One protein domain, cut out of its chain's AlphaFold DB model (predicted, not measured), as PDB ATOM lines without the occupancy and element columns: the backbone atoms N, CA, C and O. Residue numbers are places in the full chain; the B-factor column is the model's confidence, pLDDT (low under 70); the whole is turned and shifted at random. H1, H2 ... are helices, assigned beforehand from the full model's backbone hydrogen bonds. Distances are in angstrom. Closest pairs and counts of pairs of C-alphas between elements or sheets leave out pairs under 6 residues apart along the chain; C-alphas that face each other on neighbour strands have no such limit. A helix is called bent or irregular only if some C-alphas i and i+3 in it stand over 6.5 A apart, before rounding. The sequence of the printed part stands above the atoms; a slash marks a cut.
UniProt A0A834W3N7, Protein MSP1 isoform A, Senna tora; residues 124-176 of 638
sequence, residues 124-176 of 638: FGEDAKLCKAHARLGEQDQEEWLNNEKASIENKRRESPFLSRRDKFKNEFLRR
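What this domain is: This is residues 124 to 176 of the 638 residues of the protein "Protein MSP1 isoform A" of Senna tora (UniProt A0A834W3N7). One long straight helix, H1, is hooked at its far end like a J: after a short link the chain folds back, and the small helix H2 runs back beside the last part of H1. Residues 124 to 147 of H1 stick out as a bare arm, which makes most of the length. The printed part has 53 residues with two named helices, H1 then H2, and no named strand; the class is all helix. It is extended, with a radius of gyration of the C-alphas of 18.3 A, and spans 60 by 16 by 9 A.

How they stand to each other: Start with H1, residues 124 to 156, of which residues 124 to 147 stand free. Then look at H2, residues 165 to 174: it and H1 are near each other, with no pair of C-alphas within 8 A but 9 pairs within 10 A, the closest at 8.2 A. In the backbone of H2 every O i to N i+4 pair is within hydrogen-bond range; in H1 28 of 29 are.

Where its parts are: Find C-alpha 124 at (28.900, -13.848, 127.084); from there H1 runs 48.0 A to C-alpha 156 at (0.254, 2.565, 92.229), and it is not bent. Pass over the eight residues of the short link, and H2 begins at Arg 165 and ends 14.5 A away at Leu 174, C-alpha (11.246, 1.729, 88.165).

The domain as a whole: The two C-alphas farthest apart are those of Phe 124 and Phe 162, at 60.0 A, while the C-alphas of Phe 124 and Arg 176, the first and last printed, are 40.3 A apart. The printed part has no cut and no long link. In the B-factor column you will find a mean pLDDT of 78.0 for the printed part of this model, with residues 124 to 132 under 70.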
ATOM      1  N   PHE A 124      30.353 -13.684 127.243       37.62
ATOM      2  CA  PHE A 124      28.900 -13.848 127.084       37.62
ATOM      3  C   PHE A 124      28.159 -12.500 127.097       37.62
ATOM      4  O   PHE A 124      27.169 -12.324 126.387       37.62
ATOM      5  N   GLY A 125      28.649 -11.530 127.874       44.97
ATOM      6  CA  GLY A 125      28.136 -10.163 127.900       44.97
ATOM      7  C   GLY A 125      28.437  -9.336 126.644       44.97
ATOM      8  O   GLY A 125      27.767  -8.329 126.430       44.97
ATOM      9  N   GLU A 126      29.414  -9.703 125.817       48.06
ATOM     10  CA  GLU A 126      29.732  -9.057 124.536       48.06
ATOM     11  C   GLU A 126      29.048  -9.761 123.363       48.06
ATOM     12  O   GLU A 126      28.389  -9.092 122.566       48.06
ATOM     13  N   ASP A 127      29.064 -11.094 123.330       48.28
ATOM     14  CA  ASP A 127      28.340 -11.892 122.334       48.28
ATOM     15  C   ASP A 127      26.831 -11.574 122.360       48.28
ATOM     16  O   ASP A 127      26.215 -11.328 121.321       48.28
ATOM     17  N   ALA A 128      26.233 -11.433 123.552       52.59
ATOM     18  CA  ALA A 128      24.836 -11.015 123.696       52.59
ATOM     19  C   ALA A 128      24.555  -9.581 123.189       52.59
ATOM     20  O   ALA A 128      23.438  -9.292 122.749       52.59
ATOM     21  N   LYS A 129      25.544  -8.671 123.214       56.84
ATOM     22  CA  LYS A 129      25.420  -7.324 122.618       56.84
ATOM     23  C   LYS A 129      25.515  -7.396 121.092       56.84
ATOM     24  O   LYS A 129      24.732  -6.731 120.417       56.84
ATOM     25  N   LEU A 130      26.422  -8.219 120.557       56.78
ATOM     26  CA  LEU A 130      26.610  -8.428 119.117       56.78
ATOM     27  C   LEU A 130      25.367  -9.055 118.468       56.78
ATOM     28  O   LEU A 130      24.847  -8.506 117.497       56.78
ATOM     29  N   CYS A 131      24.808 -10.114 119.060       56.41
ATOM     30  CA  CYS A 131      23.541 -10.704 118.608       56.41
ATOM     31  C   CYS A 131      22.397  -9.672 118.607       56.41
ATOM     32  O   CYS A 131      21.615  -9.602 117.659       56.41
ATOM     33  N   LYS A 132      22.333  -8.807 119.629       69.25
ATOM     34  CA  LYS A 132      21.325  -7.740 119.724       69.25
ATOM     35  C   LYS A 132      21.525  -6.616 118.700       69.25
ATOM     36  O   LYS A 132      20.545  -5.996 118.291       69.25
ATOM     37  N   ALA A 133      22.758  -6.352 118.267       74.12
ATOM     38  CA  ALA A 133      23.037  -5.443 117.157       74.12
ATOM     39  C   ALA A 133      22.596  -6.053 115.814       74.12
ATOM     40  O   ALA A 133      21.901  -5.396 115.046       74.12
ATOM     41  N   HIS A 134      22.913  -7.328 115.567       75.69
ATOM     42  CA  HIS A 134      22.504  -8.037 114.349       75.69
ATOM     43  C   HIS A 134      20.974  -8.171 114.226       75.69
ATOM     44  O   HIS A 134      20.439  -8.021 113.126       75.69
ATOM     45  N   ALA A 135      20.254  -8.404 115.329       77.75
ATOM     46  CA  ALA A 135      18.788  -8.440 115.329       77.75
ATOM     47  C   ALA A 135      18.184  -7.094 114.884       77.75
ATOM     48  O   ALA A 135      17.413  -7.049 113.928       77.75
ATOM     49  N   ARG A 136      18.632  -5.987 115.495       82.12
ATOM     50  CA  ARG A 136      18.208  -4.615 115.151       82.12
ATOM     51  C   ARG A 136      18.470  -4.237 113.697       82.12
ATOM     52  O   ARG A 136      17.705  -3.485 113.107       82.12
ATOM     53  N   LEU A 137      19.556  -4.745 113.123       81.44
ATOM     54  CA  LEU A 137      19.893  -4.519 111.721       81.44
ATOM     55  C   LEU A 137      18.891  -5.210 110.777       81.44
ATOM     56  O   LEU A 137      18.484  -4.603 109.791       81.44
ATOM     57  N   GLY A 138      18.430  -6.421 111.109       81.38
ATOM     58  CA  GLY A 138      17.336  -7.080 110.381       81.38
ATOM     59  C   GLY A 138      15.977  -6.397 110.582       81.38
ATOM     60  O   GLY A 138      15.198  -6.290 109.638       81.38
ATOM     61  N   GLU A 139      15.709  -5.880 111.785       84.12
ATOM     62  CA  GLU A 139      14.520  -5.060 112.076       84.12
ATOM     63  C   GLU A 139      14.511  -3.777 111.214       84.12
ATOM     64  O   GLU A 139      13.496  -3.460 110.597       84.12
ATOM     65  N   GLN A 140      15.659  -3.102 111.066       85.00
ATOM     66  CA  GLN A 140      15.809  -1.914 110.219       85.00
ATOM     67  C   GLN A 140      15.610  -2.209 108.718       85.00
ATOM     68  O   GLN A 140      14.899  -1.460 108.046       85.00
ATOM     69  N   ASP A 141      16.186  -3.299 108.189       84.62
ATOM     70  CA  ASP A 141      15.986  -3.710 106.785       84.62
ATOM     71  C   ASP A 141      14.502  -3.996 106.493       84.62
ATOM     72  O   ASP A 141      13.980  -3.658 105.426       84.62
ATOM     73  N   GLN A 142      13.809  -4.607 107.458       84.38
ATOM     74  CA  GLN A 142      12.388  -4.924 107.371       84.38
ATOM     75  C   GLN A 142      11.513  -3.662 107.406       84.38
ATOM     76  O   GLN A 142      10.564  -3.560 106.628       84.38
ATOM     77  N   GLU A 143      11.818  -2.692 108.274       86.69
ATOM     78  CA  GLU A 143      11.125  -1.398 108.296       86.69
ATOM     79  C   GLU A 143      11.340  -0.614 106.994       86.69
ATOM     80  O   GLU A 143      10.388  -0.048 106.452       86.69
ATOM     81  N   GLU A 144      12.558  -0.608 106.447       86.19
ATOM     82  CA  GLU A 144      12.849   0.006 105.149       86.19
ATOM     83  C   GLU A 144      12.039  -0.661 104.024       86.19
ATOM     84  O   GLU A 144      11.366   0.027 103.251       86.19
ATOM     85  N   TRP A 145      12.032  -1.998 103.963       83.38
ATOM     86  CA  TRP A 145      11.262  -2.753 102.972       83.38
ATOM     87  C   TRP A 145       9.753  -2.481 103.076       83.38
ATOM     88  O   TRP A 145       9.110  -2.199 102.064       83.38
ATOM     89  N   LEU A 146       9.189  -2.485 104.291       84.19
ATOM     90  CA  LEU A 146       7.772  -2.183 104.528       84.19
ATOM     91  C   LEU A 146       7.400  -0.752 104.114       84.19
ATOM     92  O   LEU A 146       6.330  -0.538 103.538       84.19
ATOM     93  N   ASN A 147       8.267   0.227 104.380       86.75
ATOM     94  CA  ASN A 147       8.041   1.615 103.977       86.75
ATOM     95  C   ASN A 147       8.136   1.794 102.453       86.75
ATOM     96  O   ASN A 147       7.283   2.468 101.869       86.75
ATOM     97  N   ASN A 148       9.101   1.142 101.798       84.69
ATOM     98  CA  ASN A 148       9.245   1.159 100.342       84.69
ATOM     99  C   ASN A 148       8.068   0.464  99.633       84.69
ATOM    100  O   ASN A 148       7.519   1.018  98.681       84.69
ATOM    101  N   GLU A 149       7.605  -0.693 100.117       84.06
ATOM    102  CA  GLU A 149       6.445  -1.387  99.537       84.06
ATOM    103  C   GLU A 149       5.140  -0.605  99.775       84.06
ATOM    104  O   GLU A 149       4.325  -0.453  98.865       84.06
ATOM    105  N   LYS A 150       4.966   0.009 100.954       87.06
ATOM    106  CA  LYS A 150       3.854   0.938 101.223       87.06
ATOM    107  C   LYS A 150       3.859   2.128 100.254       87.06
ATOM    108  O   LYS A 150       2.807   2.465  99.712       87.06
ATOM    109  N   ALA A 151       5.020   2.736 100.006       84.44
ATOM    110  CA  ALA A 151       5.169   3.824  99.039       84.44
ATOM    111  C   ALA A 151       4.930   3.353  97.592       84.44
ATOM    112  O   ALA A 151       4.317   4.075  96.807       84.44
ATOM    113  N   SER A 152       5.340   2.130  97.240       82.19
ATOM    114  CA  SER A 152       5.040   1.494  95.951       82.19
ATOM    115  C   SER A 152       3.527   1.340  95.741       82.19
ATOM    116  O   SER A 152       2.996   1.802  94.731       82.19
ATOM    117  N   ILE A 153       2.809   0.793  96.729       83.31
ATOM    118  CA  ILE A 153       1.344   0.633  96.710       83.31
ATOM    119  C   ILE A 153       0.627   1.990  96.660       83.31
ATOM    120  O   ILE A 153      -0.353   2.144  95.929       83.31
ATOM    121  N   GLU A 154       1.097   2.993  97.405       85.06
ATOM    122  CA  GLU A 154       0.516   4.336  97.353       85.06
ATOM    123  C   GLU A 154       0.753   5.009  95.993       85.06
ATOM    124  O   GLU A 154      -0.176   5.580  95.425       85.06
ATOM    125  N   ASN A 155       1.946   4.865  95.413       81.69
ATOM    126  CA  ASN A 155       2.230   5.364  94.073       81.69
ATOM    127  C   ASN A 155       1.422   4.626  92.996       81.69
ATOM    128  O   ASN A 155       1.007   5.270  92.037       81.69
ATOM    129  N   LYS A 156       1.152   3.318  93.134       81.50
ATOM    130  CA  LYS A 156       0.254   2.565  92.229       81.50
ATOM    131  C   LYS A 156      -1.185   3.096  92.254       81.50
ATOM    132  O   LYS A 156      -1.871   3.046  91.246       81.50
ATOM    133  N   ARG A 157      -1.632   3.669  93.378       81.94
ATOM    134  CA  ARG A 157      -2.943   4.343  93.501       81.94
ATOM    135  C   ARG A 157      -2.968   5.774  92.955       81.94
ATOM    136  O   ARG A 157      -4.041   6.361  92.879       81.94
ATOM    137  N   ARG A 158      -1.802   6.343  92.632       82.88
ATOM    138  CA  ARG A 158      -1.630   7.693  92.064       82.88
ATOM    139  C   ARG A 158      -1.301   7.668  90.562       82.88
ATOM    140  O   ARG A 158      -1.176   8.729  89.961       82.88
ATOM    141  N   GLU A 159      -1.138   6.486  89.965       81.50
ATOM    142  CA  GLU A 159      -0.973   6.316  88.516       81.50
ATOM    143  C   GLU A 159      -2.267   6.605  87.751       81.50
ATOM    144  O   GLU A 159      -3.370   6.409  88.263       81.50
ATOM    145  N   SER A 160      -2.133   7.019  86.490       79.38
ATOM    146  CA  SER A 160      -3.268   7.117  85.578       79.38
ATOM    147  C   SER A 160      -3.773   5.714  85.188       79.38
ATOM    148  O   SER A 160      -2.969   4.855  84.807       79.38
ATOM    149  N   PRO A 161      -5.099   5.456  85.208       76.69
ATOM    150  CA  PRO A 161      -5.661   4.165  84.791       76.69
ATOM    151  C   PRO A 161      -5.277   3.773  83.356       76.69
ATOM    152  O   PRO A 161      -5.060   2.597  83.062       76.69
ATOM    153  N   PHE A 162      -5.134   4.780  82.491       80.50
ATOM    154  CA  PHE A 162      -4.909   4.682  81.046       80.50
ATOM    155  C   PHE A 162      -3.473   4.317  80.623       80.50
ATOM    156  O   PHE A 162      -3.169   4.328  79.435       80.50
ATOM    157  N   LEU A 163      -2.567   3.987  81.552       81.62
ATOM    158  CA  LEU A 163      -1.243   3.478  81.174       81.62
ATOM    159  C   LEU A 163      -1.349   2.141  80.421       81.62
ATOM    160  O   LEU A 163      -2.098   1.245  80.830       81.62
ATOM    161  N   SER A 164      -0.542   1.977  79.370       85.81
ATOM    162  CA  SER A 164      -0.451   0.716  78.626       85.81
ATOM    163  C   SER A 164       0.028  -0.431  79.529       85.81
ATOM    164  O   SER A 164       0.720  -0.210  80.529       85.81
ATOM    165  N   ARG A 165      -0.263  -1.688  79.157       81.44
ATOM    166  CA  ARG A 165       0.256  -2.875  79.873       81.44
ATOM    167  C   ARG A 165       1.792  -2.860  79.969       81.44
ATOM    168  O   ARG A 165       2.346  -3.252  80.994       81.44
ATOM    169  N   ARG A 166       2.472  -2.348  78.934       86.06
ATOM    170  CA  ARG A 166       3.938  -2.222  78.867       86.06
ATOM    171  C   ARG A 166       4.477  -1.157  79.822       86.06
ATOM    172  O   ARG A 166       5.547  -1.347  80.394       86.06
ATOM    173  N   ASP A 167       3.761  -0.055  80.016       87.12
ATOM    174  CA  ASP A 167       4.215   1.045  80.876       87.12
ATOM    175  C   ASP A 167       3.853   0.805  82.344       87.12
ATOM    176  O   ASP A 167       4.691   1.034  83.214       87.12
ATOM    177  N   LYS A 168       2.695   0.181  82.612       84.19
ATOM    178  CA  LYS A 168       2.377  -0.431  83.916       84.19
ATOM    179  C   LYS A 168       3.489  -1.392  84.358       84.19
ATOM    180  O   LYS A 168       3.919  -1.320  85.505       84.19
ATOM    181  N   PHE A 169       4.005  -2.224  83.443       83.44
ATOM    182  CA  PHE A 169       5.163  -3.093  83.692       83.44
ATOM    183  C   PHE A 169       6.427  -2.278  84.011       83.44
ATOM    184  O   PHE A 169       6.983  -2.435  85.094       83.44
ATOM    185  N   LYS A 170       6.868  -1.362  83.131       86.19
ATOM    186  CA  LYS A 170       8.071  -0.527  83.369       86.19
ATOM    187  C   LYS A 170       8.028   0.178  84.732       86.19
ATOM    188  O   LYS A 170       9.004   0.128  85.479       86.19
ATOM    189  N   ASN A 171       6.900   0.801  85.068       86.12
ATOM    190  CA  ASN A 171       6.725   1.575  86.298       86.12
ATOM    191  C   ASN A 171       6.755   0.700  87.564       86.12
ATOM    192  O   ASN A 171       7.115   1.177  88.640       86.12
ATOM    193  N   GLU A 172       6.404  -0.584  87.456       84.06
ATOM    194  CA  GLU A 172       6.530  -1.584  88.525       84.06
ATOM    195  C   GLU A 172       8.004  -1.851  88.885       84.06
ATOM    196  O   GLU A 172       8.346  -1.950  90.065       84.06
ATOM    197  N   PHE A 173       8.896  -1.886  87.889       87.00
ATOM    198  CA  PHE A 173      10.343  -2.031  88.101       87.00
ATOM    199  C   PHE A 173      11.003  -0.712  88.514       87.00
ATOM    200  O   PHE A 173      11.769  -0.698  89.474       87.00
ATOM    201  N   LEU A 174      10.668   0.409  87.862       87.31
ATOM    202  CA  LEU A 174      11.246   1.729  88.165       87.31
ATOM    203  C   LEU A 174      11.019   2.162  89.624       87.31
ATOM    204  O   LEU A 174      11.898   2.770  90.223       87.31
ATOM    205  N   ARG A 175       9.887   1.784  90.236       84.44
ATOM    206  CA  ARG A 175       9.612   2.011  91.670       84.44
ATOM    207  C   ARG A 175      10.528   1.255  92.632       84.44
ATOM    208  O   ARG A 175      10.618   1.646  93.791       84.44
ATOM    209  N   ARG A 176      11.149   0.164  92.177       84.81
ATOM    210  CA  ARG A 176      12.052  -0.687  92.970       84.81
ATOM    211  C   ARG A 176      13.529  -0.402  92.697       84.81
ATOM    212  O   ARG A 176      14.387  -1.019  93.321       84.81
TER     213      ARG A 176